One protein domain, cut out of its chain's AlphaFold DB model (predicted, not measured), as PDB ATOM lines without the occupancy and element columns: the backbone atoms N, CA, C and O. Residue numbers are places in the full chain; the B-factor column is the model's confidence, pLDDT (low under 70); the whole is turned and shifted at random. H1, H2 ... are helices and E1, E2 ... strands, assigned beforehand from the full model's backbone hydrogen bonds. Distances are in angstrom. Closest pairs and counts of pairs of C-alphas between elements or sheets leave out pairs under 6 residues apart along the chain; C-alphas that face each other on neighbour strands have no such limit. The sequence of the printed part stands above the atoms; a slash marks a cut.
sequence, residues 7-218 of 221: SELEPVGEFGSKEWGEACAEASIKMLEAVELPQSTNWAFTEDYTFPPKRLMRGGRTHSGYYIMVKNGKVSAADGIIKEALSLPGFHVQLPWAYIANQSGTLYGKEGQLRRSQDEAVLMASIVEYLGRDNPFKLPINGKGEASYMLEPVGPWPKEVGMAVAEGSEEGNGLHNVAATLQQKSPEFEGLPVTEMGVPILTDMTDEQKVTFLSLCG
ATOM      1  N   SER A   7     137.663 120.168 139.157       95.00
ATOM      2  CA  SER A   7     137.161 120.926 138.004       95.00
ATOM      3  C   SER A   7     135.945 121.798 138.324       95.00
ATOM      4  O   SER A   7     135.606 122.680 137.539       95.00
ATOM      5  N   GLU A   8     135.311 121.572 139.477       94.75
ATOM      6  CA  GLU A   8     134.171 122.354 139.964       94.75
ATOM      7  C   GLU A   8     134.581 123.452 140.960       94.75
ATOM      8  O   GLU A   8     133.732 124.225 141.410       94.75
ATOM      9  N   LEU A   9     135.861 123.515 141.344       97.31
ATOM     10  CA  LEU A   9     136.353 124.506 142.296       97.31
ATOM     11  C   LEU A   9     136.688 125.822 141.599       97.31
ATOM     12  O   LEU A   9     137.400 125.855 140.600       97.31
ATOM     13  N   GLU A  10     136.243 126.915 142.207       97.44
ATOM     14  CA  GLU A  10     136.573 128.276 141.798       97.44
ATOM     15  C   GLU A  10     137.133 129.052 142.999       97.44
ATOM     16  O   GLU A  10     136.738 128.779 144.138       97.44
ATOM     17  N   PRO A  11     138.014 130.045 142.786       98.31
ATOM     18  CA  PRO A  11     138.523 130.874 143.869       98.31
ATOM     19  C   PRO A  11     137.408 131.632 144.606       98.31
ATOM     20  O   PRO A  11     136.745 132.501 144.033       98.31
ATOM     21  N   VAL A  12     137.243 131.370 145.903       98.12
ATOM     22  CA  VAL A  12     136.154 131.935 146.726       98.12
ATOM     23  C   VAL A  12     136.586 133.110 147.598       98.12
ATOM     24  O   VAL A  12     135.748 133.912 148.009       98.12
ATOM     25  N   GLY A  13     137.882 133.241 147.880       97.75
ATOM     26  CA  GLY A  13     138.398 134.314 148.722       97.75
ATOM     27  C   GLY A  13     139.906 134.250 148.913       97.75
ATOM     28  O   GLY A  13     140.563 133.283 148.544       97.75
ATOM     29  N   GLU A  14     140.469 135.311 149.482       98.25
ATOM     30  CA  GLU A  14     141.902 135.396 149.771       98.25
ATOM     31  C   GLU A  14     142.324 134.416 150.873       98.25
ATOM     32  O   GLU A  14     141.517 134.035 151.725       98.25
ATOM     33  N   PHE A  15     143.611 134.072 150.917       98.44
ATOM     34  CA  PHE A  15     144.180 133.244 151.980       98.44
ATOM     35  C   PHE A  15     143.887 133.838 153.365       98.44
ATOM     36  O   PHE A  15     144.217 134.995 153.634       98.44
ATOM     37  N   GLY A  16     143.258 133.058 154.248       97.62
ATOM     38  CA  GLY A  16     142.844 133.513 155.582       97.62
ATOM     39  C   GLY A  16     141.561 134.359 155.624       97.62
ATOM     40  O   GLY A  16     141.103 134.734 156.709       97.62
ATOM     41  N   SER A  17     140.926 134.648 154.482       97.94
ATOM     42  CA  SER A  17     139.566 135.208 154.455       97.94
ATOM     43  C   SER A  17     138.549 134.227 155.043       97.94
ATOM     44  O   SER A  17     138.826 133.036 155.189       97.94
ATOM     45  N   LYS A  18     137.370 134.740 155.406       97.75
ATOM     46  CA  LYS A  18     136.304 133.918 155.978       97.75
ATOM     47  C   LYS A  18     135.785 132.924 154.945       97.75
ATOM     48  O   LYS A  18     135.664 131.744 155.233       97.75
ATOM     49  N   GLU A  19     135.523 133.418 153.743       97.94
ATOM     50  CA  GLU A  19     134.972 132.659 152.626       97.94
ATOM     51  C   GLU A  19     135.906 131.507 152.234       97.94
ATOM     52  O   GLU A  19     135.465 130.374 152.049       97.94
ATOM     53  N   TRP A  20     137.215 131.775 152.189       98.50
ATOM     54  CA  TRP A  20     138.228 130.745 151.962       98.50
ATOM     55  C   TRP A  20     138.306 129.737 153.117       98.50
ATOM     56  O   TRP A  20     138.307 128.533 152.875       98.50
ATOM     57  N   GLY A  21     138.318 130.205 154.371       98.19
ATOM     58  CA  GLY A  21     138.365 129.335 155.551       98.19
ATOM     59  C   GLY A  21     137.147 128.411 155.671       98.19
ATOM     60  O   GLY A  21     137.302 127.223 155.954       98.19
ATOM     61  N   GLU A  22     135.944 128.928 155.396       98.38
ATOM     62  CA  GLU A  22     134.701 128.148 155.352       98.38
ATOM     63  C   GLU A  22     134.758 127.082 154.248       98.38
ATOM     64  O   GLU A  22     134.464 125.918 154.515       98.38
ATOM     65  N   ALA A  23     135.229 127.427 153.047       98.50
ATOM     66  CA  ALA A  23     135.352 126.464 151.954       98.50
ATOM     67  C   ALA A  23     136.399 125.366 152.229       98.50
ATOM     68  O   ALA A  23     136.144 124.188 151.965       98.50
ATOM     69  N   CYS A  24     137.549 125.712 152.823       98.56
ATOM     70  CA  CYS A  24     138.550 124.736 153.270       98.56
ATOM     71  C   CYS A  24     137.982 123.787 154.337       98.56
ATOM     72  O   CYS A  24     138.207 122.573 154.283       98.56
ATOM     73  N   ALA A  25     137.209 124.317 155.288       98.56
ATOM     74  CA  ALA A  25     136.534 123.522 156.307       98.56
ATOM     75  C   ALA A  25     135.486 122.571 155.702       98.56
ATOM     76  O   ALA A  25     135.467 121.385 156.036       98.56
ATOM     77  N   GLU A  26     134.657 123.050 154.773       98.50
ATOM     78  CA  GLU A  26     133.665 122.229 154.071       98.50
ATOM     79  C   GLU A  26     134.313 121.100 153.264       98.50
ATOM     80  O   GLU A  26     133.857 119.955 153.323       98.50
ATOM     81  N   ALA A  27     135.396 121.390 152.539       98.31
ATOM     82  CA  ALA A  27     136.157 120.370 151.822       98.31
ATOM     83  C   ALA A  27     136.741 119.326 152.782       98.31
ATOM     84  O   ALA A  27     136.608 118.125 152.546       98.31
ATOM     85  N   SER A  28     137.313 119.771 153.903       98.25
ATOM     86  CA  SER A  28     137.865 118.887 154.934       98.25
ATOM     87  C   SER A  28     136.813 117.940 155.509       98.25
ATOM     88  O   SER A  28     137.084 116.751 155.673       98.25
ATOM     89  N   ILE A  29     135.599 118.439 155.777       98.50
ATOM     90  CA  ILE A  29     134.470 117.615 156.228       98.50
ATOM     91  C   ILE A  29     134.142 116.559 155.172       98.50
ATOM     92  O   ILE A  29     134.151 115.374 155.491       98.50
ATOM     93  N   LYS A  30     133.943 116.960 153.908       98.00
ATOM     94  CA  LYS A  30     133.622 116.028 152.813       98.00
ATOM     95  C   LYS A  30     134.668 114.921 152.668       98.00
ATOM     96  O   LYS A  30     134.308 113.755 152.534       98.00
ATOM     97  N   MET A  31     135.954 115.270 152.709       98.00
ATOM     98  CA  MET A  31     137.050 114.303 152.575       98.00
ATOM     99  C   MET A  31     137.106 113.328 153.756       98.00
ATOM    100  O   MET A  31     137.303 112.131 153.560       98.00
ATOM    101  N   LEU A  32     136.927 113.822 154.983       98.12
ATOM    102  CA  LEU A  32     137.063 113.008 156.191       98.12
ATOM    103  C   LEU A  32     135.811 112.189 156.526       98.12
ATOM    104  O   LEU A  32     135.938 111.125 157.121       98.12
ATOM    105  N   GLU A  33     134.618 112.638 156.134       97.25
ATOM    106  CA  GLU A  33     133.378 111.860 156.268       97.25
ATOM    107  C   GLU A  33     133.258 110.742 155.221       97.25
ATOM    108  O   GLU A  33     132.472 109.811 155.397       97.25
ATOM    109  N   ALA A  34     134.051 110.794 154.147       96.25
ATOM    110  CA  ALA A  34     134.103 109.743 153.133       96.25
ATOM    111  C   ALA A  34     134.916 108.508 153.560       96.25
ATOM    112  O   ALA A  34     134.911 107.495 152.857       96.25
ATOM    113  N   VAL A  35     135.613 108.577 154.698       95.25
ATOM    114  CA  VAL A  35     136.392 107.471 155.259       95.25
ATOM    115  C   VAL A  35     135.880 107.095 156.646       95.25
ATOM    116  O   VAL A  35     135.320 107.910 157.375       95.25
ATOM    117  N   GLU A  36     136.085 105.841 157.042       95.75
ATOM    118  CA  GLU A  36     135.760 105.406 158.399       95.75
ATOM    119  C   GLU A  36     136.859 105.858 159.369       95.75
ATOM    120  O   GLU A  36     137.978 105.343 159.354       95.75
ATOM    121  N   LEU A  37     136.539 106.830 160.226       97.50
ATOM    122  CA  LEU A  37     137.431 107.279 161.291       97.50
ATOM    123  C   LEU A  37     137.176 106.476 162.576       97.50
ATOM    124  O   LEU A  37     136.039 106.436 163.056       97.50
ATOM    125  N   PRO A  38     138.215 105.885 163.201       97.38
ATOM    126  CA  PRO A  38     138.050 105.168 164.460       97.38
ATOM    127  C   PRO A  38     137.427 106.043 165.552       97.38
ATOM    128  O   PRO A  38     137.821 107.195 165.742       97.38
ATOM    129  N   GLN A  39     136.525 105.472 166.356       97.44
ATOM    130  CA  GLN A  39     135.910 106.183 167.486       97.44
ATOM    131  C   GLN A  39     136.945 106.645 168.528       97.44
ATOM    132  O   GLN A  39     136.691 107.573 169.289       97.44
ATOM    133  N   SER A  40     138.124 106.022 168.576       96.94
ATOM    134  CA  SER A  40     139.230 106.439 169.444       96.94
ATOM    135  C   SER A  40     139.986 107.673 168.939       96.94
ATOM    136  O   SER A  40     140.777 108.238 169.694       96.94
ATOM    137  N   THR A  41     139.767 108.107 167.694       98.00
ATOM    138  CA  THR A  41     140.489 109.237 167.101       98.00
ATOM    139  C   THR A  41     140.070 110.545 167.763       98.00
ATOM    140  O   THR A  41     138.903 110.944 167.716       98.00
ATOM    141  N   ASN A  42     141.052 111.203 168.377       98.12
ATOM    142  CA  ASN A  42     140.959 112.532 168.967       98.12
ATOM    143  C   ASN A  42     142.186 113.323 168.515       98.12
ATOM    144  O   ASN A  42     143.285 113.090 169.016       98.12
ATOM    145  N   TRP A  43     142.001 114.181 167.519       98.56
ATOM    146  CA  TRP A  43     143.078 114.907 166.853       98.56
ATOM    147  C   TRP A  43     142.540 116.187 166.217       98.56
ATOM    148  O   TRP A  43     141.375 116.228 165.814       98.56
ATOM    149  N   ALA A  44     143.369 117.220 166.100       98.56
ATOM    150  CA  ALA A  44     142.966 118.460 165.454       98.56
ATOM    151  C   ALA A  44     144.059 119.083 164.577       98.56
ATOM    152  O   ALA A  44     145.255 118.888 164.768       98.56
ATOM    153  N   PHE A  45     143.602 119.870 163.617       98.62
ATOM    154  CA  PHE A  45     144.372 120.742 162.755       98.62
ATOM    155  C   PHE A  45     143.909 122.174 163.004       98.62
ATOM    156  O   PHE A  45     142.704 122.428 163.031       98.62
ATOM    157  N   THR A  46     144.831 123.113 163.167       98.38
ATOM    158  CA  THR A  46     144.505 124.544 163.199       98.38
ATOM    159  C   THR A  46     145.602 125.324 162.500       98.38
ATOM    160  O   THR A  46     146.767 125.172 162.869       98.38
ATOM    161  N   GLU A  47     145.241 126.217 161.586       97.50
ATOM    162  CA  GLU A  47     146.163 127.249 161.109       97.50
ATOM    163  C   GLU A  47     145.651 128.614 161.543       97.50
ATOM    164  O   GLU A  47     144.541 128.999 161.190       97.50
ATOM    165  N   ASP A  48     146.449 129.328 162.335       97.69
ATOM    166  CA  ASP A  48     146.133 130.660 162.845       97.69
ATOM    167  C   ASP A  48     147.126 131.675 162.273       97.69
ATOM    168  O   ASP A  48     148.297 131.730 162.661       97.69
ATOM    169  N   TYR A  49     146.675 132.477 161.316       97.94
ATOM    170  CA  TYR A  49     147.531 133.443 160.643       97.94
ATOM    171  C   TYR A  49     147.520 134.772 161.394       97.94
ATOM    172  O   TYR A  49     146.492 135.447 161.506       97.94
ATOM    173  N   THR A  50     148.686 135.175 161.892       97.06
ATOM    174  CA  THR A  50     148.864 136.447 162.594       97.06
ATOM    175  C   THR A  50     149.084 137.591 161.607       97.06
ATOM    176  O   THR A  50     149.531 137.391 160.482       97.06
ATOM    177  N   PHE A  51     148.743 138.814 162.016       97.38
ATOM    178  CA  PHE A  51     148.880 140.024 161.187       97.38
ATOM    179  C   PHE A  51     148.191 139.982 159.799       97.38
ATOM    180  O   PHE A  51     148.735 140.527 158.838       97.38
ATOM    181  N   PRO A  52     146.986 139.394 159.650       97.62
ATOM    182  CA  PRO A  52     146.280 139.433 158.374       97.62
ATOM    183  C   PRO A  52     145.856 140.874 158.034       97.62
ATOM    184  O   PRO A  52     145.580 141.678 158.940       97.62
ATOM    185  N   PRO A  53     145.704 141.223 156.744       97.75
ATOM    186  CA  PRO A  53     145.105 142.487 156.349       97.75
ATOM    187  C   PRO A  53     143.753 142.704 157.035       97.75
ATOM    188  O   PRO A  53     142.906 141.812 157.089       97.75
ATOM    189  N   LYS A  54     143.494 143.930 157.510       96.31
ATOM    190  CA  LYS A  54     142.267 144.268 158.266       96.31
ATOM    191  C   LYS A  54     140.972 143.878 157.544       96.31
ATOM    192  O   LYS A  54     139.961 143.630 158.195       96.31
ATOM    193  N   ARG A  55     140.986 143.835 156.206       96.56
ATOM    194  CA  ARG A  55     139.827 143.426 155.399       96.56
ATOM    195  C   ARG A  55     139.451 141.952 155.589       96.56
ATOM    196  O   ARG A  55     138.270 141.651 155.465       96.56
ATOM    197  N   LEU A  56     140.404 141.084 155.933       97.31
ATOM    198  CA  LEU A  56     140.148 139.667 156.198       97.31
ATOM    199  C   LEU A  56     139.470 139.479 157.564       97.31
ATOM    200  O   LEU A  56     138.663 138.577 157.741       97.31
ATOM    201  N   MET A  57     139.689 140.393 158.512       97.19
ATOM    202  CA  MET A  57     139.163 140.319 159.887       97.19
ATOM    203  C   MET A  57     137.760 140.926 160.071       97.19
ATOM    204  O   MET A  57     137.386 141.353 161.165       97.19
ATOM    205  N   ARG A  58     136.962 141.023 159.003       90.88
ATOM    206  CA  ARG A  58     135.603 141.589 159.065       90.88
ATOM    207  C   ARG A  58     134.635 140.663 159.813       90.88
ATOM    208  O   ARG A  58     134.907 139.490 160.039       90.88
ATOM    209  N   GLY A  59     133.481 141.204 160.212       89.62
ATOM    210  CA  GLY A  59     132.400 140.411 160.815       89.62
ATOM    211  C   GLY A  59     132.644 139.965 162.261       89.62
ATOM    212  O   GLY A  59     131.980 139.046 162.723       89.62
ATOM    213  N   GLY A  60     133.576 140.604 162.979       90.94
ATOM    214  CA  GLY A  60     133.878 140.274 164.376       90.94
ATOM    215  C   GLY A  60     134.785 139.053 164.559       90.94
ATOM    216  O   GLY A  60     134.896 138.560 165.679       90.94
ATOM    217  N   ARG A  61     135.436 138.575 163.485       94.69
ATOM    218  CA  ARG A  61     136.440 137.502 163.549       94.69
ATOM    219  C   ARG A  61     137.572 137.889 164.498       94.69
ATOM    220  O   ARG A  61     138.078 139.010 164.453       94.69
ATOM    221  N   THR A  62     137.988 136.940 165.329       94.69
ATOM    222  CA  THR A  62     139.153 137.089 166.214       94.69
ATOM    223  C   THR A  62     140.387 136.360 165.692       94.69
ATOM    224  O   THR A  62     141.489 136.696 166.109       94.69
ATOM    225  N   HIS A  63     140.208 135.419 164.759       97.25
ATOM    226  CA  HIS A  63     141.273 134.661 164.102       97.25
ATOM    227  C   HIS A  63     141.100 134.685 162.582       97.25
ATOM    228  O   HIS A  63     139.972 134.749 162.090       97.25
ATOM    229  N   SER A  64     142.220 134.628 161.864       97.75
ATOM    230  CA  SER A  64     142.276 134.434 160.415       97.75
ATOM    231  C   SER A  64     142.846 133.053 160.150       97.75
ATOM    232  O   SER A  64     144.019 132.827 160.425       97.75
ATOM    233  N   GLY A  65     142.036 132.149 159.617       96.56
ATOM    234  CA  GLY A  65     142.416 130.754 159.423       96.56
ATOM    235  C   GLY A  65     141.232 129.834 159.667       96.56
ATOM    236  O   GLY A  65     140.097 130.301 159.683       96.56
ATOM    237  N   TYR A  66     141.478 128.543 159.840       98.44
ATOM    238  CA  TYR A  66     140.426 127.545 160.019       98.44
ATOM    239  C   TYR A  66     140.930 126.381 160.870       98.44
ATOM    240  O   TYR A  66     142.137 126.205 161.081       98.44
ATOM    241  N   TYR A  67     139.994 125.573 161.359       98.69
ATOM    242  CA  TYR A  67     140.305 124.349 162.084       98.69
ATOM    243  C   TYR A  67     139.612 123.135 161.478       98.69
ATOM    244  O   TYR A  67     138.532 123.234 160.897       98.69
ATOM    245  N   ILE A  68     140.208 121.968 161.708       98.69
ATOM    246  CA  ILE A  68     139.597 120.654 161.521       98.69
ATOM    247  C   ILE A  68     139.768 119.909 162.836       98.69
ATOM    248  O   ILE A  68     140.856 119.861 163.398       98.69
ATOM    249  N   MET A  69     138.707 119.322 163.356       98.69
ATOM    250  CA  MET A  69     138.725 118.594 164.613       98.69
ATOM    251  C   MET A  69     138.038 117.252 164.423       98.69
ATOM    252  O   MET A  69     136.860 117.192 164.072       98.69
ATOM    253  N   VAL A  70     138.771 116.181 164.711       98.62
ATOM    254  CA  VAL A  70     138.225 114.836 164.847       98.62
ATOM    255  C   VAL A  70     138.144 114.524 166.331       98.62
ATOM    256  O   VAL A  70     139.170 114.390 166.995       98.62
ATOM    257  N   LYS A  71     136.929 114.407 166.861       98.19
ATOM    258  CA  LYS A  71     136.691 114.082 168.267       98.19
ATOM    259  C   LYS A  71     135.798 112.861 168.370       98.19
ATOM    260  O   LYS A  71     134.662 112.860 167.901       98.19
ATOM    261  N   ASN A  72     136.316 111.814 169.000       97.81
ATOM    262  CA  ASN A  72     135.691 110.496 169.056       97.81
ATOM    263  C   ASN A  72     135.287 109.954 167.669       97.81
ATOM    264  O   ASN A  72     134.167 109.468 167.488       97.81
ATOM    265  N   GLY A  73     136.165 110.120 166.674       97.44
ATOM    266  CA  GLY A  73     135.911 109.734 165.280       97.44
ATOM    267  C   GLY A  73     134.922 110.625 164.517       97.44
ATOM    268  O   GLY A  73     134.639 110.349 163.358       97.44
ATOM    269  N   LYS A  74     134.390 111.696 165.123       98.06
ATOM    270  CA  LYS A  74     133.480 112.639 164.454       98.06
ATOM    271  C   LYS A  74     134.216 113.882 163.990       98.06
ATOM    272  O   LYS A  74     134.952 114.478 164.775       98.06
ATOM    273  N   VAL A  75     133.967 114.279 162.749       98.50
ATOM    274  CA  VAL A  75     134.580 115.451 162.123       98.50
ATOM    275  C   VAL A  75     133.765 116.702 162.439       98.50
ATOM    276  O   VAL A  75     132.538 116.686 162.456       98.50
ATOM    277  N   SER A  76     134.464 117.800 162.686       98.50
ATOM    278  CA  SER A  76     133.919 119.153 162.689       98.50
ATOM    279  C   SER A  76     134.999 120.101 162.186       98.50
ATOM    280  O   SER A  76     136.166 119.929 162.521       98.50
ATOM    281  N   ALA A  77     134.632 121.087 161.382       98.62
ATOM    282  CA  ALA A  77     135.557 122.083 160.862       98.62
ATOM    283  C   ALA A  77     134.801 123.393 160.652       98.62
ATOM    284  O   ALA A  77     133.598 123.366 160.380       98.62
ATOM    285  N   ALA A  78     135.490 124.519 160.792       98.38
ATOM    286  CA  ALA A  78     134.955 125.830 160.448       98.38
ATOM    287  C   ALA A  78     136.089 126.851 160.294       98.38
ATOM    288  O   ALA A  78     137.232 126.599 160.687       98.38
ATOM    289  N   ASP A  79     135.730 128.023 159.775       97.44
ATOM    290  CA  ASP A  79     136.540 129.232 159.882       97.44
ATOM    291  C   ASP A  79     136.866 129.588 161.345       97.44
ATOM    292  O   ASP A  79     136.074 129.371 162.268       97.44
ATOM    293  N   GLY A  80     138.035 130.191 161.539       96.75
ATOM    294  CA  GLY A  80     138.559 130.615 162.828       96.75
ATOM    295  C   GLY A  80     139.237 129.491 163.609       96.75
ATOM    296  O   GLY A  80     139.560 128.428 163.088       96.75
ATOM    297  N   ILE A  81     139.480 129.752 164.894       97.62
ATOM    298  CA  ILE A  81     140.181 128.839 165.800       97.62
ATOM    299  C   ILE A  81     139.400 128.761 167.107       97.62
ATOM    300  O   ILE A  81     139.047 129.783 167.700       97.62
ATOM    301  N   ILE A  82     139.134 127.541 167.570       97.38
ATOM    302  CA  ILE A  82     138.419 127.294 168.824       97.38
ATOM    303  C   ILE A  82     139.333 126.625 169.848       97.38
ATOM    304  O   ILE A  82     140.163 125.777 169.521       97.38
ATOM    305  N   LYS A  83     139.139 126.971 171.126       97.19
ATOM    306  CA  LYS A  83     139.924 126.411 172.241       97.19
ATOM    307  C   LYS A  83     139.838 124.888 172.326       97.19
ATOM    308  O   LYS A  83     140.784 124.254 172.767       97.19
ATOM    309  N   GLU A  84     138.704 124.312 171.931       98.06
ATOM    310  CA  GLU A  84     138.509 122.863 171.959       98.06
ATOM    311  C   GLU A  84     139.440 122.147 170.974       98.06
ATOM    312  O   GLU A  84     140.098 121.188 171.368       98.06
ATOM    313  N   ALA A  85     139.578 122.658 169.746       98.19
ATOM    314  CA  ALA A  85     140.499 122.110 168.753       98.19
ATOM    315  C   ALA A  85     141.954 122.211 169.235       98.19
ATOM    316  O   ALA A  85     142.657 121.209 169.232       98.19
ATOM    317  N   LEU A  86     142.364 123.375 169.754       97.38
ATOM    318  CA  LEU A  86     143.705 123.593 170.326       97.38
ATOM    319  C   LEU A  86     144.013 122.728 171.561       97.38
ATOM    320  O   LEU A  86     145.163 122.629 171.973       97.38
ATOM    321  N   SER A  87     142.993 122.152 172.208       97.81
ATOM    322  CA  SER A  87     143.185 121.296 173.386       97.81
ATOM    323  C   SER A  87     143.455 119.832 173.040       97.81
ATOM    324  O   SER A  87     143.858 119.064 173.916       97.81
ATOM    325  N   LEU A  88     143.214 119.429 171.789       98.31
ATOM    326  CA  LEU A  88     143.509 118.085 171.310       98.31
ATOM    327  C   LEU A  88     144.954 118.013 170.809       98.31
ATOM    328  O   LEU A  88     145.472 119.010 170.325       98.31
ATOM    329  N   PRO A  89     145.611 116.845 170.889       97.94
ATOM    330  CA  PRO A  89     146.895 116.663 170.231       97.94
ATOM    331  C   PRO A  89     146.728 116.804 168.717       97.94
ATOM    332  O   PRO A  89     145.848 116.166 168.138       97.94
ATOM    333  N   GLY A  90     147.598 117.562 168.054       97.69
ATOM    334  CA  GLY A  90     147.581 117.569 166.598       97.69
ATOM    335  C   GLY A  90     148.545 118.506 165.892       97.69
ATOM    336  O   GLY A  90     149.671 118.711 166.351       97.69
ATOM    337  N   PHE A  91     148.130 118.982 164.718       97.75
ATOM    338  CA  PHE A  91     148.892 119.909 163.892       97.75
ATOM    339  C   PHE A  91     148.347 121.321 164.084       97.75
ATOM    340  O   PHE A  91     147.376 121.729 163.452       97.75
ATOM    341  N   HIS A  92     148.973 122.067 164.985       97.94
ATOM    342  CA  HIS A  92     148.586 123.434 165.293       97.94
ATOM    343  C   HIS A  92     149.696 124.369 164.852       97.94
ATOM    344  O   HIS A  92     150.792 124.287 165.398       97.94
ATOM    345  N   VAL A  93     149.432 125.244 163.885       96.88
ATOM    346  CA  VAL A  93     150.399 126.248 163.438       96.88
ATOM    347  C   VAL A  93     149.892 127.657 163.684       96.88
ATOM    348  O   VAL A  93     148.725 127.963 163.447       96.88
ATOM    349  N   GLN A  94     150.794 128.523 164.138       97.06
ATOM    350  CA  GLN A  94     150.580 129.960 164.206       97.06
ATOM    351  C   GLN A  94     151.788 130.693 163.624       97.06
ATOM    352  O   GLN A  94     152.921 130.496 164.062       97.06
ATOM    353  N   LEU A  95     151.547 131.536 162.622       96.62
ATOM    354  CA  LEU A  95     152.600 132.231 161.883       96.62
ATOM    355  C   LEU A  95     152.079 133.494 161.190       96.62
ATOM    356  O   LEU A  95     150.874 133.589 160.950       96.62
ATOM    357  N   PRO A  96     152.957 134.453 160.838       98.06
ATOM    358  CA  PRO A  96     152.539 135.638 160.103       98.06
ATOM    359  C   PRO A  96     151.899 135.284 158.764       98.06
ATOM    360  O   PRO A  96     152.458 134.518 157.981       98.06
ATOM    361  N   TRP A  97     150.752 135.893 158.484       98.56
ATOM    362  CA  TRP A  97     149.978 135.702 157.263       98.56
ATOM    363  C   TRP A  97     150.840 135.878 156.013       98.56
ATOM    364  O   TRP A  97     150.886 134.994 155.157       98.56
ATOM    365  N   ALA A  98     151.591 136.979 155.933       98.25
ATOM    366  CA  ALA A  98     152.335 137.312 154.723       98.25
ATOM    367  C   ALA A  98     153.505 136.355 154.444       98.25
ATOM    368  O   ALA A  98     153.939 136.244 153.302       98.25
ATOM    369  N   TYR A  99     153.988 135.636 155.465       98.19
ATOM    370  CA  TYR A  99     155.077 134.673 155.316       98.19
ATOM    371  C   TYR A  99     154.663 133.459 154.474       98.19
ATOM    372  O   TYR A  99     155.524 132.868 153.821       98.19
ATOM    373  N   ILE A 100     153.367 133.101 154.469       97.75
ATOM    374  CA  ILE A 100     152.872 131.924 153.740       97.75
ATOM    375  C   ILE A 100     151.748 132.148 152.732       97.75
ATOM    376  O   ILE A 100     151.491 131.266 151.915       97.75
ATOM    377  N   ALA A 101     151.078 133.298 152.763       98.38
ATOM    378  CA  ALA A 101     149.853 133.486 151.993       98.38
ATOM    379  C   ALA A 101     150.033 133.286 150.480       98.38
ATOM    380  O   ALA A 101     149.150 132.719 149.843       98.38
ATOM    381  N   ASN A 102     151.155 133.712 149.891       98.38
ATOM    382  CA  ASN A 102     151.322 133.630 148.439       98.38
ATOM    383  C   ASN A 102     151.591 132.200 147.950       98.38
ATOM    384  O   ASN A 102     150.908 131.730 147.043       98.38
ATOM    385  N   GLN A 103     152.536 131.486 148.567       97.94
ATOM    386  CA  GLN A 103     152.885 130.119 148.166       97.94
ATOM    387  C   GLN A 103     151.807 129.085 148.509       97.94
ATOM    388  O   GLN A 103     151.786 128.011 147.911       97.94
ATOM    389  N   SER A 104     150.896 129.396 149.435       97.50
ATOM    390  CA  SER A 104     149.722 128.555 149.705       97.50
ATOM    391  C   SER A 104     148.758 128.467 148.517       97.50
ATOM    392  O   SER A 104     147.982 127.521 148.454       97.50
ATOM    393  N   GLY A 105     148.839 129.395 147.555       97.12
ATOM    394  CA  GLY A 105     148.067 129.353 146.310       97.12
ATOM    395  C   GLY A 105     148.703 128.504 145.202       97.12
ATOM    396  O   GLY A 105     148.175 128.463 144.091       97.12
ATOM    397  N   THR A 106     149.842 127.853 145.462       97.00
ATOM    398  CA  THR A 106     150.558 127.040 144.472       97.00
ATOM    399  C   THR A 106     150.186 125.565 144.600       97.00
ATOM    400  O   THR A 106     150.263 124.992 145.685       97.00
ATOM    401  N   LEU A 107     149.858 124.922 143.476       97.25
ATOM    402  CA  LEU A 107     149.609 123.480 143.428       97.25
ATOM    403  C   LEU A 107     150.918 122.691 143.464       97.25
ATOM    404  O   LEU A 107     151.862 123.007 142.737       97.25
ATOM    405  N   TYR A 108     150.964 121.628 144.263       96.69
ATOM    406  CA  TYR A 108     152.115 120.733 144.309       96.69
ATOM    407  C   TYR A 108     151.780 119.309 144.761       96.69
ATOM    408  O   TYR A 108     150.908 119.077 145.599       96.69
ATOM    409  N   GLY A 109     152.562 118.359 144.245       96.69
ATOM    410  CA  GLY A 109     152.802 117.055 144.868       96.69
ATOM    411  C   GLY A 109     154.044 117.089 145.767       96.69
ATOM    412  O   GLY A 109     154.581 118.155 146.090       96.69
ATOM    413  N   LYS A 110     154.569 115.924 146.142       95.69
ATOM    414  CA  LYS A 110     155.699 115.806 147.077       95.69
ATOM    415  C   LYS A 110     156.961 116.559 146.649       95.69
ATOM    416  O   LYS A 110     157.650 117.131 147.493       95.69
ATOM    417  N   GLU A 111     157.291 116.555 145.357       96.81
ATOM    418  CA  GLU A 111     158.476 117.272 144.864       96.81
ATOM    419  C   GLU A 111     158.327 118.788 145.044       96.81
ATOM    420  O   GLU A 111     159.247 119.444 145.535       96.81
ATOM    421  N   GLY A 112     157.158 119.339 144.710       97.44
ATOM    422  CA  GLY A 112     156.882 120.759 144.905       97.44
ATOM    423  C   GLY A 112     156.833 121.135 146.387       97.44
ATOM    424  O   GLY A 112     157.360 122.180 146.749       97.44
ATOM    425  N   GLN A 113     156.327 120.257 147.264       96.56
ATOM    426  CA  GLN A 113     156.408 120.464 148.715       96.56
ATOM    427  C   GLN A 113     157.862 120.602 149.183       96.56
ATOM    428  O   GLN A 113     158.183 121.522 149.930       96.56
ATOM    429  N   LEU A 114     158.755 119.717 148.723       97.81
ATOM    430  CA  LEU A 114     160.174 119.775 149.075       97.81
ATOM    431  C   LEU A 114     160.822 121.080 148.594       97.81
ATOM    432  O   LEU A 114     161.534 121.717 149.369       97.81
ATOM    433  N   ARG A 115     160.561 121.484 147.344       98.12
ATOM    434  CA  ARG A 115     161.064 122.752 146.789       98.12
ATOM    435  C   ARG A 115     160.540 123.948 147.579       98.12
ATOM    436  O   ARG A 115     161.326 124.781 148.011       98.12
ATOM    437  N   ARG A 116     159.236 123.981 147.866       98.00
ATOM    438  CA  ARG A 116     158.607 125.027 148.680       98.00
ATOM    439  C   ARG A 116     159.266 125.136 150.058       98.00
ATOM    440  O   ARG A 116     159.593 126.238 150.478       98.00
ATOM    441  N   SER A 117     159.509 124.017 150.744       97.44
ATOM    442  CA  SER A 117     160.181 124.034 152.052       97.44
ATOM    443  C   SER A 117     161.627 124.539 151.979       97.44
ATOM    444  O   SER A 117     162.096 125.185 152.913       97.44
ATOM    445  N   GLN A 118     162.343 124.260 150.886       98.44
ATOM    446  CA  GLN A 118     163.687 124.800 150.661       98.44
ATOM    447  C   GLN A 118     163.643 126.317 150.443       98.44
ATOM    448  O   GLN A 118     164.404 127.043 151.079       98.44
ATOM    449  N   ASP A 119     162.713 126.793 149.617       98.62
ATOM    450  CA  ASP A 119     162.514 128.219 149.361       98.62
ATOM    451  C   ASP A 119     162.112 128.978 150.643       98.62
ATOM    452  O   ASP A 119     162.651 130.045 150.936       98.62
ATOM    453  N   GLU A 120     161.213 128.415 151.460       98.12
ATOM    454  CA  GLU A 120     160.791 128.999 152.744       98.12
ATOM    455  C   GLU A 120     161.946 129.102 153.750       98.12
ATOM    456  O   GLU A 120     162.027 130.077 154.509       98.12
ATOM    457  N   ALA A 121     162.863 128.126 153.739       97.69
ATOM    458  CA  ALA A 121     164.075 128.158 154.550       97.69
ATOM    459  C   ALA A 121     165.039 129.264 154.089       97.69
ATOM    460  O   ALA A 121     165.607 129.960 154.932       97.69
ATOM    461  N   VAL A 122     165.184 129.469 152.773       98.56
ATOM    462  CA  VAL A 122     165.970 130.582 152.214       98.56
ATOM    463  C   VAL A 122     165.351 131.924 152.601       98.56
ATOM    464  O   VAL A 122     166.060 132.783 153.123       98.56
ATOM    465  N   LEU A 123     164.033 132.089 152.441       98.69
ATOM    466  CA  LEU A 123     163.329 133.304 152.855       98.69
ATOM    467  C   LEU A 123     163.548 133.599 154.346       98.69
ATOM    468  O   LEU A 123     163.904 134.722 154.700       98.69
ATOM    469  N   MET A 124     163.382 132.603 155.221       97.94
ATOM    470  CA  MET A 124     163.625 132.775 156.657       97.94
ATOM    471  C   MET A 124     165.071 133.203 156.940       97.94
ATOM    472  O   MET A 124     165.284 134.149 157.698       97.94
ATOM    473  N   ALA A 125     166.056 132.552 156.316       98.19
ATOM    474  CA  ALA A 125     167.464 132.896 156.490       98.19
ATOM    475  C   ALA A 125     167.756 134.343 156.064       98.19
ATOM    476  O   ALA A 125     168.407 135.077 156.806       98.19
ATOM    477  N   SER A 126     167.204 134.793 154.931       98.44
ATOM    478  CA  SER A 126     167.352 136.178 154.475       98.44
ATOM    479  C   SER A 126     166.684 137.187 155.413       98.44
ATOM    480  O   SER A 126     167.231 138.267 155.631       98.44
ATOM    481  N   ILE A 127     165.527 136.856 156.002       98.38
ATOM    482  CA  ILE A 127     164.872 137.713 157.007       98.38
ATOM    483  C   ILE A 127     165.746 137.828 158.264       98.38
ATOM    484  O   ILE A 127     165.934 138.929 158.780       98.38
ATOM    485  N   VAL A 128     166.284 136.708 158.755       97.69
ATOM    486  CA  VAL A 128     167.183 136.678 159.920       97.69
ATOM    487  C   VAL A 128     168.434 137.515 159.664       97.69
ATOM    488  O   VAL A 128     168.791 138.336 160.509       97.69
ATOM    489  N   GLU A 129     169.066 137.354 158.500       97.94
ATOM    490  CA  GLU A 129     170.253 138.117 158.104       97.94
ATOM    491  C   GLU A 129     169.958 139.619 158.025       97.94
ATOM    492  O   GLU A 129     170.684 140.420 158.612       97.94
ATOM    493  N   TYR A 130     168.859 140.001 157.367       97.69
ATOM    494  CA  TYR A 130     168.465 141.403 157.217       97.69
ATOM    495  C   TYR A 130     168.184 142.088 158.564       97.69
ATOM    496  O   TYR A 130     168.530 143.252 158.753       97.69
ATOM    497  N   LEU A 131     167.568 141.373 159.511       97.06
ATOM    498  CA  LEU A 131     167.189 141.920 160.820       97.06
ATOM    499  C   LEU A 131     168.263 141.761 161.902       97.06
ATOM    500  O   LEU A 131     168.153 142.386 162.958       97.06
ATOM    501  N   GLY A 132     169.248 140.888 161.695       96.81
ATOM    502  CA  GLY A 132     170.262 140.551 162.694       96.81
ATOM    503  C   GLY A 132     169.707 139.863 163.950       96.81
ATOM    504  O   GLY A 132     170.223 140.099 165.044       96.81
ATOM    505  N   ARG A 133     168.638 139.053 163.832       94.38
ATOM    506  CA  ARG A 133     168.030 138.317 164.967       94.38
ATOM    507  C   ARG A 133     167.411 136.969 164.564       94.38
ATOM    508  O   ARG A 133     166.665 136.909 163.593       94.38
ATOM    509  N   ASP A 134     167.625 135.931 165.378       91.50
ATOM    510  CA  ASP A 134     167.275 134.529 165.051       91.50
ATOM    511  C   ASP A 134     165.776 134.180 165.120       91.50
ATOM    512  O   ASP A 134     165.322 133.263 164.444       91.50
ATOM    513  N   ASN A 135     164.979 134.894 165.925       93.94
ATOM    514  CA  ASN A 135     163.525 134.690 166.028       93.94
ATOM    515  C   ASN A 135     162.779 135.940 165.525       93.94
ATOM    516  O   ASN A 135     162.255 136.721 166.333       93.94
ATOM    517  N   PRO A 136     162.757 136.184 164.201       95.19
ATOM    518  CA  PRO A 136     162.304 137.453 163.647       95.19
ATOM    519  C   PRO A 136     160.815 137.714 163.877       95.19
ATOM    520  O   PRO A 136     160.431 138.876 164.016       95.19
ATOM    521  N   PHE A 137     160.010 136.656 163.992       95.25
ATOM    522  CA  PHE A 137     158.562 136.721 164.203       95.25
ATOM    523  C   PHE A 137     158.136 136.576 165.671       95.25
ATOM    524  O   PHE A 137     156.941 136.539 165.950       95.25
ATOM    525  N   LYS A 138     159.087 136.499 166.616       93.62
ATOM    526  CA  LYS A 138     158.809 136.291 168.052       93.62
ATOM    527  C   LYS A 138     157.933 135.051 168.307       93.62
ATOM    528  O   LYS A 138     157.042 135.076 169.155       93.62
ATOM    529  N   LEU A 139     158.195 133.974 167.565       93.12
ATOM    530  CA  LEU A 139     157.493 132.698 167.691       93.12
ATOM    531  C   LEU A 139     157.664 132.114 169.102       93.12
ATOM    532  O   LEU A 139     158.703 132.357 169.734       93.12
ATOM    533  N   PRO A 140     156.688 131.327 169.588       92.56
ATOM    534  CA  PRO A 140     156.816 130.615 170.851       92.56
ATOM    535  C   PRO A 140     157.983 129.625 170.816       92.56
ATOM    536  O   PRO A 140     158.369 129.109 169.766       92.56
ATOM    537  N   ILE A 141     158.540 129.362 171.997       93.06
ATOM    538  CA  ILE A 141     159.607 128.383 172.187       93.06
ATOM    539  C   ILE A 141     158.976 127.032 172.528       93.06
ATOM    540  O   ILE A 141     158.216 126.929 173.492       93.06
ATOM    541  N   ASN A 142     159.279 126.007 171.735       90.38
ATOM    542  CA  ASN A 142     158.755 124.656 171.919       90.38
ATOM    543  C   ASN A 142     159.469 123.909 173.068       90.38
ATOM    544  O   ASN A 142     160.437 124.394 173.659       90.38
ATOM    545  N   GLY A 143     159.039 122.675 173.354       85.94
ATOM    546  CA  GLY A 143     159.647 121.835 174.398       85.94
ATOM    547  C   GLY A 143     161.131 121.485 174.189       85.94
ATOM    548  O   GLY A 143     161.766 120.982 175.113       85.94
ATOM    549  N   LYS A 144     161.697 121.754 173.003       89.62
ATOM    550  CA  LYS A 144     163.121 121.569 172.675       89.62
ATOM    551  C   LYS A 144     163.953 122.845 172.841       89.62
ATOM    552  O   LYS A 144     165.161 122.798 172.643       89.62
ATOM    553  N   GLY A 145     163.337 123.967 173.219       91.50
ATOM    554  CA  GLY A 145     164.027 125.252 173.343       91.50
ATOM    555  C   GLY A 145     164.172 126.011 172.019       91.50
ATOM    556  O   GLY A 145     164.940 126.966 171.956       91.50
ATOM    557  N   GLU A 146     163.436 125.619 170.977       92.44
ATOM    558  CA  GLU A 146     163.523 126.200 169.634       92.44
ATOM    559  C   GLU A 146     162.285 127.054 169.332       92.44
ATOM    560  O   GLU A 146     161.163 126.684 169.689       92.44
ATOM    561  N   ALA A 147     162.473 128.184 168.646       94.00
ATOM    562  CA  ALA A 147     161.367 128.970 168.107       94.00
ATOM    563  C   ALA A 147     160.597 128.138 167.071       94.00
ATOM    564  O   ALA A 147     161.201 127.557 166.170       94.00
ATOM    565  N   SER A 148     159.272 128.063 167.196       94.25
ATOM    566  CA  SER A 148     158.461 127.217 166.322       94.25
ATOM    567  C   SER A 148     157.100 127.820 166.021       94.25
ATOM    568  O   SER A 148     156.450 128.393 166.889       94.25
ATOM    569  N   TYR A 149     156.651 127.632 164.783       94.38
ATOM    570  CA  TYR A 149     155.267 127.881 164.382       94.38
ATOM    571  C   TYR A 149     154.321 126.814 164.949       94.38
ATOM    572  O   TYR A 149     153.126 127.064 165.045       94.38
ATOM    573  N   MET A 150     154.843 125.634 165.311       95.69
ATOM    574  CA  MET A 150     154.055 124.533 165.860       95.69
ATOM    575  C   MET A 150     153.699 124.799 167.323       95.69
ATOM    576  O   MET A 150     154.582 124.975 168.164       95.69
ATOM    577  N   LEU A 151     152.405 124.782 167.625       94.69
ATOM    578  CA  LEU A 151     151.870 124.905 168.972       94.69
ATOM    579  C   LEU A 151     151.660 123.526 169.605       94.69
ATOM    580  O   LEU A 151     151.283 122.559 168.943       94.69
ATOM    581  N   GLU A 152     151.882 123.458 170.914       92.62
ATOM    582  CA  GLU A 152     151.575 122.280 171.722       92.62
ATOM    583  C   GLU A 152     150.069 122.213 172.056       92.62
ATOM    584  O   GLU A 152     149.447 123.267 172.225       92.62
ATOM    585  N   PRO A 153     149.487 121.009 172.238       94.75
ATOM    586  CA  PRO A 153     150.145 119.700 172.190       94.75
ATOM    587  C   PRO A 153     150.310 119.165 170.759       94.75
ATOM    588  O   PRO A 153     149.333 118.969 170.034       94.75
ATOM    589  N   VAL A 154     151.543 118.842 170.363       94.94
ATOM    590  CA  VAL A 154     151.800 118.225 169.053       94.94
ATOM    591  C   VAL A 154     151.347 116.762 169.055       94.94
ATOM    592  O   VAL A 154     151.722 115.973 169.923       94.94
ATOM    593  N   GLY A 155     150.553 116.380 168.054       94.19
ATOM    594  CA  GLY A 155     150.029 115.022 167.882       94.19
ATOM    595  C   GLY A 155     150.409 114.412 166.532       94.19
ATOM    596  O   GLY A 155     150.386 115.119 165.522       94.19
ATOM    597  N   PRO A 156     150.721 113.102 166.463       95.19
ATOM    598  CA  PRO A 156     150.964 112.443 165.186       95.19
ATOM    599  C   PRO A 156     149.694 112.467 164.330       95.19
ATOM    600  O   PRO A 156     148.592 112.307 164.853       95.19
ATOM    601  N   TRP A 157     149.853 112.620 163.016       96.00
ATOM    602  CA  TRP A 157     148.748 112.491 162.068       96.00
ATOM    603  C   TRP A 157     148.125 111.090 162.169       96.00
ATOM    604  O   TRP A 157     148.833 110.102 161.944       96.00
ATOM    605  N   PRO A 158     146.821 110.965 162.486       97.25
ATOM    606  CA  PRO A 158     146.127 109.689 162.403       97.25
ATOM    607  C   PRO A 158     146.178 109.189 160.963       97.25
ATOM    608  O   PRO A 158     146.011 109.971 160.024       97.25
ATOM    609  N   LYS A 159     146.411 107.889 160.782       97.00
ATOM    610  CA  LYS A 159     146.641 107.301 159.459       97.00
ATOM    611  C   LYS A 159     145.477 107.586 158.508       97.00
ATOM    612  O   LYS A 159     145.707 108.002 157.379       97.00
ATOM    613  N   GLU A 160     144.250 107.382 158.974       97.00
ATOM    614  CA  GLU A 160     143.023 107.552 158.194       97.00
ATOM    615  C   GLU A 160     142.815 109.019 157.802       97.00
ATOM    616  O   GLU A 160     142.497 109.306 156.652       97.00
ATOM    617  N   VAL A 161     143.093 109.947 158.728       97.38
ATOM    618  CA  VAL A 161     143.046 111.395 158.468       97.38
ATOM    619  C   VAL A 161     144.080 111.772 157.409       97.38
ATOM    620  O   VAL A 161     143.726 112.381 156.405       97.38
ATOM    621  N   GLY A 162     145.340 111.368 157.599       96.38
ATOM    622  CA  GLY A 162     146.434 111.683 156.680       96.38
ATOM    623  C   GLY A 162     146.218 111.119 155.275       96.38
ATOM    624  O   GLY A 162     146.467 111.810 154.293       96.38
ATOM    625  N   MET A 163     145.713 109.886 155.165       96.00
ATOM    626  CA  MET A 163     145.388 109.280 153.871       96.00
ATOM    627  C   MET A 163     144.254 110.017 153.158       96.00
ATOM    628  O   MET A 163     144.369 110.264 151.962       96.00
ATOM    629  N   ALA A 164     143.187 110.379 153.877       96.75
ATOM    630  CA  ALA A 164     142.043 111.068 153.291       96.75
ATOM    631  C   ALA A 164     142.430 112.455 152.762       96.75
ATOM    632  O   ALA A 164     142.152 112.771 151.609       96.75
ATOM    633  N   VAL A 165     143.131 113.266 153.561       96.62
ATOM    634  CA  VAL A 165     143.499 114.631 153.144       96.62
ATOM    635  C   VAL A 165     144.605 114.667 152.087       96.62
ATOM    636  O   VAL A 165     144.763 115.685 151.426       96.62
ATOM    637  N   ALA A 166     145.362 113.583 151.903       95.75
ATOM    638  CA  ALA A 166     146.417 113.496 150.892       95.75
ATOM    639  C   ALA A 166     145.991 112.759 149.608       95.75
ATOM    640  O   ALA A 166     146.813 112.621 148.696       95.75
ATOM    641  N   GLU A 167     144.753 112.259 149.514       95.25
ATOM    642  CA  GLU A 167     144.297 111.495 148.348       95.25
ATOM    643  C   GLU A 167     144.389 112.334 147.060       95.25
ATOM    644  O   GLU A 167     143.819 113.418 146.963       95.25
ATOM    645  N   GLY A 168     145.106 111.821 146.054       94.31
ATOM    646  CA  GLY A 168     145.285 112.482 144.755       94.31
ATOM    647  C   GLY A 168     146.203 113.710 144.777       94.31
ATOM    648  O   GLY A 168     146.189 114.503 143.840       94.31
ATOM    649  N   SER A 169     146.981 113.896 145.849       95.31
ATOM    650  CA  SER A 169     147.901 115.031 146.016       95.31
ATOM    651  C   SER A 169     148.945 115.181 144.917       95.31
ATOM    652  O   SER A 169     149.252 116.305 144.522       95.31
ATOM    653  N   GLU A 170     149.464 114.073 144.394       95.88
ATOM    654  CA  GLU A 170     150.447 114.098 143.307       95.88
ATOM    655  C   GLU A 170     149.832 114.573 141.981       95.88
ATOM    656  O   GLU A 170     150.527 115.143 141.143       95.88
ATOM    657  N   GLU A 171     148.521 114.401 141.809       93.19
ATOM    658  CA  GLU A 171     147.768 114.799 140.619       93.19
ATOM    659  C   GLU A 171     147.022 116.134 140.792       93.19
ATOM    660  O   GLU A 171     146.172 116.479 139.970       93.19
ATOM    661  N   GLY A 172     147.332 116.900 141.843       91.75
ATOM    662  CA  GLY A 172     146.742 118.220 142.081       91.75
ATOM    663  C   GLY A 172     145.444 118.216 142.894       91.75
ATOM    664  O   GLY A 172     144.759 119.229 142.914       91.75
ATOM    665  N   ASN A 173     145.100 117.116 143.571       95.38
ATOM    666  CA  ASN A 173     144.021 117.046 144.567       95.38
ATOM    667  C   ASN A 173     144.607 117.023 145.995       95.38
ATOM    668  O   ASN A 173     145.731 117.466 146.213       95.38
ATOM    669  N   GLY A 174     143.882 116.521 146.989       96.94
ATOM    670  CA  GLY A 174     144.293 116.602 148.386       96.94
ATOM    671  C   GLY A 174     144.029 117.992 148.967       96.94
ATOM    672  O   GLY A 174     143.928 118.988 148.251       96.94
ATOM    673  N   LEU A 175     143.901 118.064 150.288       97.69
ATOM    674  CA  LEU A 175     143.385 119.242 150.978       97.69
ATOM    675  C   LEU A 175     144.206 120.505 150.694       97.69
ATOM    676  O   LEU A 175     143.625 121.570 150.517       97.69
ATOM    677  N   HIS A 176     145.536 120.410 150.607       97.06
ATOM    678  CA  HIS A 176     146.372 121.582 150.330       97.06
ATOM    679  C   HIS A 176     146.166 122.125 148.912       97.06
ATOM    680  O   HIS A 176     146.113 123.338 148.745       97.06
ATOM    681  N   ASN A 177     145.984 121.268 147.905       98.31
ATOM    682  CA  ASN A 177     145.703 121.724 146.540       98.31
ATOM    683  C   ASN A 177     144.247 122.189 146.380       98.31
ATOM    684  O   ASN A 177     143.983 123.117 145.617       98.31
ATOM    685  N   VAL A 178     143.307 121.596 147.127       98.44
ATOM    686  CA  VAL A 178     141.930 122.105 147.241       98.44
ATOM    687  C   VAL A 178     141.949 123.525 147.806       98.44
ATOM    688  O   VAL A 178     141.403 124.438 147.192       98.44
ATOM    689  N   ALA A 179     142.648 123.735 148.923       98.25
ATOM    690  CA  ALA A 179     142.807 125.043 149.547       98.25
ATOM    691  C   ALA A 179     143.492 126.058 148.611       98.25
ATOM    692  O   ALA A 179     143.035 127.196 148.507       98.25
ATOM    693  N   ALA A 180     144.530 125.636 147.880       98.38
ATOM    694  CA  ALA A 180     145.205 126.463 146.881       98.38
ATOM    695  C   ALA A 180     144.273 126.865 145.723       98.38
ATOM    696  O   ALA A 180     144.270 128.016 145.300       98.38
ATOM    697  N   THR A 181     143.437 125.942 145.237       98.44
ATOM    698  CA  THR A 181     142.489 126.204 144.135       98.44
ATOM    699  C   THR A 181     141.372 127.160 144.556       98.44
ATOM    700  O   THR A 181     140.951 128.017 143.783       98.44
ATOM    701  N   LEU A 182     140.929 127.063 145.810       98.56
ATOM    702  CA  LEU A 182     139.939 127.961 146.406       98.56
ATOM    703  C   LEU A 182     140.485 129.377 146.666       98.56
ATOM    704  O   LEU A 182     139.707 130.292 146.958       98.56
ATOM    705  N   GLN A 183     141.802 129.575 146.592       98.44
ATOM    706  CA  GLN A 183     142.456 130.820 146.964       98.44
ATOM    707  C   GLN A 183     142.446 131.858 145.832       98.44
ATOM    708  O   GLN A 183     142.939 131.637 144.728       98.44
ATOM    709  N   GLN A 184     141.982 133.065 146.150       98.12
ATOM    710  CA  GLN A 184     142.211 134.265 145.348       98.12
ATOM    711  C   GLN A 184     143.561 134.903 145.695       98.12
ATOM    712  O   GLN A 184     143.993 134.908 146.851       98.12
ATOM    713  N   LYS A 185     144.225 135.482 144.688       96.44
ATOM    714  CA  LYS A 185     145.489 136.204 144.882       96.44
ATOM    715  C   LYS A 185     145.278 137.443 145.747       96.44
ATOM    716  O   LYS A 185     144.365 138.227 145.492       96.44
ATOM    717  N   SER A 186     146.176 137.647 146.704       97.94
ATOM    718  CA  SER A 186     146.189 138.855 147.524       97.94
ATOM    719  C   SER A 186     147.007 139.971 146.860       97.94
ATOM    720  O   SER A 186     148.114 139.708 146.384       97.94
ATOM    721  N   PRO A 187     146.503 141.220 146.835       97.62
ATOM    722  CA  PRO A 187     147.163 142.347 146.172       97.62
ATOM    723  C   PRO A 187     148.518 142.715 146.791       97.62
ATOM    724  O   PRO A 187     149.361 143.288 146.111       97.62
ATOM    725  N   GLU A 188     148.767 142.365 148.055       98.00
ATOM    726  CA  GLU A 188     150.041 142.619 148.742       98.00
ATOM    727  C   GLU A 188     151.255 141.967 148.066       98.00
ATOM    728  O   GLU A 188     152.381 142.409 148.286       98.00
ATOM    729  N   PHE A 189     151.036 140.928 147.257       97.94
ATOM    730  CA  PHE A 189     152.100 140.207 146.559       97.94
ATOM    731  C   PHE A 189     152.265 140.638 145.099       97.94
ATOM    732  O   PHE A 189     153.148 140.132 144.403       97.94
ATOM    733  N   GLU A 190     151.444 141.572 144.610       96.62
ATOM    734  CA  GLU A 190     151.540 142.054 143.236       96.62
ATOM    735  C   GLU A 190     152.885 142.758 143.002       96.62
ATOM    736  O   GLU A 190     153.248 143.716 143.682       96.62
ATOM    737  N   GLY A 191     153.653 142.253 142.034       95.69
ATOM    738  CA  GLY A 191     154.969 142.792 141.693       95.69
ATOM    739  C   GLY A 191     156.093 142.446 142.676       95.69
ATOM    740  O   GLY A 191     157.211 142.926 142.478       95.69
ATOM    741  N   LEU A 192     155.846 141.624 143.705       98.00
ATOM    742  CA  LEU A 192     156.928 141.088 144.532       98.00
ATOM    743  C   LEU A 192     157.707 140.003 143.767       98.00
ATOM    744  O   LEU A 192     157.095 139.181 143.078       98.00
ATOM    745  N   PRO A 193     159.044 139.958 143.897       98.50
ATOM    746  CA  PRO A 193     159.825 138.830 143.412       98.50
ATOM    747  C   PRO A 193     159.475 137.582 144.230       98.50
ATOM    748  O   PRO A 193     159.501 137.601 145.464       98.50
ATOM    749  N   VAL A 194     159.133 136.500 143.535       98.56
ATOM    750  CA  VAL A 194     158.739 135.214 144.124       98.56
ATOM    751  C   VAL A 194     159.395 134.060 143.367       98.56
ATOM    752  O   VAL A 194     159.706 134.192 142.182       98.56
ATOM    753  N   THR A 195     159.599 132.928 144.038       98.50
ATOM    754  CA  THR A 195     160.063 131.685 143.407       98.50
ATOM    755  C   THR A 195     158.964 131.058 142.545       98.50
ATOM    756  O   THR A 195     157.808 131.482 142.580       98.50
ATOM    757  N   GLU A 196     159.293 129.994 141.802       97.06
ATOM    758  CA  GLU A 196     158.290 129.193 141.076       97.06
ATOM    759  C   GLU A 196     157.205 128.634 142.007       97.06
ATOM    760  O   GLU A 196     156.054 128.498 141.600       97.06
ATOM    761  N   MET A 197     157.555 128.359 143.269       97.56
ATOM    762  CA  MET A 197     156.612 127.895 144.286       97.56
ATOM    763  C   MET A 197     155.799 129.029 144.925       97.56
ATOM    764  O   MET A 197     154.963 128.768 145.787       97.56
ATOM    765  N   GLY A 198     156.012 130.281 144.514       97.81
ATOM    766  CA  GLY A 198     155.320 131.449 145.050       97.81
ATOM    767  C   GLY A 198     155.902 131.967 146.367       97.81
ATOM    768  O   GLY A 198     155.271 132.799 147.015       97.81
ATOM    769  N   VAL A 199     157.082 131.511 146.787       98.75
ATOM    770  CA  VAL A 199     157.713 132.007 148.018       98.75
ATOM    771  C   VAL A 199     158.378 133.360 147.736       98.75
ATOM    772  O   VAL A 199     159.138 133.451 146.773       98.75
ATOM    773  N   PRO A 200     158.129 134.421 148.525       98.69
ATOM    774  CA  PRO A 200     158.807 135.707 148.350       98.69
ATOM    775  C   PRO A 200     160.338 135.605 148.417       98.69
ATOM    776  O   PRO A 200     160.879 134.903 149.267       98.69
ATOM    777  N   ILE A 201     161.044 136.345 147.557       98.69
ATOM    778  CA  ILE A 201     162.515 136.378 147.507       98.69
ATOM    779  C   ILE A 201     163.003 137.713 148.079       98.69
ATOM    780  O   ILE A 201     163.098 138.714 147.371       98.69
ATOM    781  N   LEU A 202     163.306 137.748 149.381       98.56
ATOM    782  CA  LEU A 202     163.638 138.994 150.091       98.56
ATOM    783  C   LEU A 202     164.872 139.715 149.516       98.56
ATOM    784  O   LEU A 202     164.908 140.943 149.492       98.56
ATOM    785  N   THR A 203     165.883 138.975 149.056       98.31
ATOM    786  CA  THR A 203     167.131 139.545 148.511       98.31
ATOM    787  C   THR A 203     166.919 140.327 147.221       98.31
ATOM    788  O   THR A 203     167.667 141.263 146.946       98.31
ATOM    789  N   ASP A 204     165.875 139.975 146.475       98.62
ATOM    790  CA  ASP A 204     165.564 140.550 145.168       98.62
ATOM    791  C   ASP A 204     164.579 141.720 145.293       98.62
ATOM    792  O   ASP A 204     164.324 142.442 144.327       98.62
ATOM    793  N   MET A 205     164.018 141.931 146.489       98.62
ATOM    794  CA  MET A 205     163.148 143.062 146.783       98.62
ATOM    795  C   MET A 205     163.943 144.371 146.844       98.62
ATOM    796  O   MET A 205     165.028 144.453 147.433       98.62
ATOM    797  N   THR A 206     163.342 145.436 146.312       98.44
ATOM    798  CA  THR A 206     163.726 146.823 146.625       98.44
ATOM    799  C   THR A 206     163.592 147.096 148.124       98.44
ATOM    800  O   THR A 206     162.896 146.371 148.839       98.44
ATOM    801  N   ASP A 207     164.238 148.144 148.628       97.69
ATOM    802  CA  ASP A 207     164.177 148.458 150.059       97.69
ATOM    803  C   ASP A 207     162.749 148.805 150.508       97.69
ATOM    804  O   ASP A 207     162.310 148.342 151.562       97.69
ATOM    805  N   GLU A 208     161.969 149.502 149.675       97.25
ATOM    806  CA  GLU A 208     160.552 149.757 149.941       97.25
ATOM    807  C   GLU A 208     159.723 148.461 149.990       97.25
ATOM    808  O   GLU A 208     158.855 148.309 150.858       97.25
ATOM    809  N   GLN A 209     159.995 147.505 149.095       98.25
ATOM    810  CA  GLN A 209     159.327 146.199 149.098       98.25
ATOM    811  C   GLN A 209     159.688 145.381 150.341       98.25
ATOM    812  O   GLN A 209     158.781 144.819 150.956       98.25
ATOM    813  N   LYS A 210     160.962 145.361 150.764       98.31
ATOM    814  CA  LYS A 210     161.384 144.683 152.005       98.31
ATOM    815  C   LYS A 210     160.644 145.252 153.209       98.31
ATOM    816  O   LYS A 210     160.054 144.496 153.975       98.31
ATOM    817  N   VAL A 211     160.626 146.580 153.346       97.19
ATOM    818  CA  VAL A 211     159.934 147.258 154.452       97.19
ATOM    819  C   VAL A 211     158.449 146.906 154.466       97.19
ATOM    820  O   VAL A 211     157.902 146.555 155.513       97.19
ATOM    821  N   THR A 212     157.808 146.945 153.299       97.19
ATOM    822  CA  THR A 212     156.383 146.626 153.156       97.19
ATOM    823  C   THR A 212     156.098 145.167 153.517       97.19
ATOM    824  O   THR A 212     155.236 144.900 154.353       97.19
ATOM    825  N   PHE A 213     156.849 144.222 152.949       98.44
ATOM    826  CA  PHE A 213     156.677 142.791 153.193       98.44
ATOM    827  C   PHE A 213     156.913 142.416 154.662       98.44
ATOM    828  O   PHE A 213     156.095 141.728 155.271       98.44
ATOM    829  N   LEU A 214     157.988 142.916 155.277       98.25
ATOM    830  CA  LEU A 214     158.291 142.638 156.684       98.25
ATOM    831  C   LEU A 214     157.237 143.247 157.620       98.25
ATOM    832  O   LEU A 214     156.836 142.599 158.590       98.25
ATOM    833  N   SER A 215     156.709 144.430 157.290       97.56
ATOM    834  CA  SER A 215     155.590 145.029 158.030       97.56
ATOM    835  C   SER A 215     154.327 144.161 157.964       97.56
ATOM    836  O   SER A 215     153.636 144.003 158.970       97.56
ATOM    837  N   LEU A 216     154.038 143.543 156.810       97.50
ATOM    838  CA  LEU A 216     152.936 142.581 156.659       97.50
ATOM    839  C   LEU A 216     153.166 141.286 157.458       97.50
ATOM    840  O   LEU A 216     152.207 140.642 157.877       97.50
ATOM    841  N   CYS A 217     154.422 140.930 157.729       97.69
ATOM    842  CA  CYS A 217     154.787 139.855 158.654       97.69
ATOM    843  C   CYS A 217     154.724 140.269 160.141       97.69
ATOM    844  O   CYS A 217     155.117 139.487 161.007       97.69
ATOM    845  N   GLY A 218     154.263 141.485 160.461       96.31
ATOM    846  CA  GLY A 218     154.187 141.994 161.834       96.31
ATOM    847  C   GLY A 218     155.535 142.408 162.428       96.31
ATOM    848  O   GLY A 218     155.681 142.465 163.652       96.31
TER     849      GLY A 218
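AT A GLANCE: This is residues 7 to 218 of the 221 residues of an uncharacterized protein of Gammaproteobacteria bacterium (UniProt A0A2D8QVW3). A nearly flat four-stranded sheet has H1 over one edge, along E3, with H5 and H6 packed on H1. The long helix H4 lies away from the sheet on the E4 side, touching no named helix, and H7 sits at one end of the domain beside the short H3. The printed part has 212 residues with seven named helices and four named strands, in the order H1 E1 E2 E3 H2 E4 H3 H4 H5 H6 H7; the sheet runs E3 E2 E1 E4 and is mixed. The class is mixed, helices and strands, with under half of the residues in named elements. The whole is compact, with a radius of gyration of the C-alphas of 17.1 A and spans of 53 by 43 by 38 A.

HOW THE PARTS SIT: H1, residues 18 to 33, is on the sheet of E1, 42 to 50, E2, 65 to 71, E3, 74 to 79, and E4, 90 to 96, making two layers, a helix on one face of a sheet. It lies over E3 at a height over the sheet of 6.7 A and runs along it, at 3 degrees on the local plane; their closest C-alphas, Gly 21 and Asp 79, are 4.7 A apart. E1, E2 and E3 form a meander, each strand the antiparallel neighbour of the one before, in two hairpins: N 45 and O 68 are 2.8 A apart, N 69 and O 76 2.7 A. E1 and E4 are parallel, with N 46 and O 91 at 2.9 A. H2, residues 83 to 86, only grazes the sheet with residues 84 to 86; E3, H2 and E4 make a split strand-helix-strand unit, two strands running the same way with E2 and E1 between them, its crossover right-handed. H3, residues 97 to 100, also only grazes the sheet. H4, residues 110 to 131, is apart from the four strands. H5, residues 159 to 165, touches H1 with H1's residues 28 to 32 alone, opposite ways at a steep tilt of 48 degrees; their closest C-alphas, Met 31 and Ala 164, are 6.0 A apart. H6, residues 174 to 181, touches H1 opposite ways at a shallow tilt of 24 degrees, closest at the C-alphas of Cys 24 and Ala 179, 5.7 A. H5 and H6 only just touch, with 3 pairs of C-alphas within 8 A, and only at the corner; the closest are those of Val 165 and Leu 175, 5.1 A. H7, residues 207 to 216, only just touches H3, with 3 such pairs, the closest Ala 98 and Leu 216 at 5.6 A. In H1, H4, H5, H6 and H7 every O i to N i+4 pair is within hydrogen-bond range; H2 and H3 are too short for one.

IN THESE COORDINATES: H1 begins at C-alpha 18, (136.304, 133.918, 155.978), and is 22.3 A long. E1 spans 26.0 A, and H4 31.7 A from C-alpha 110, (155.699, 115.806, 147.077). H7 spans 14.3 A and ends at C-alpha 216, (152.936, 142.581, 156.659).

THE WHOLE: The C-alphas farthest apart, Gln 39 and Asp 207, are 53.8 A apart. The links E1 to E2, H4 to H5 and H6 to H7 are long. Residues 13 to 14 pair in parallel with residues 183 to 184. The printed part has no cut, and no printed residue is under 70 in pLDDT.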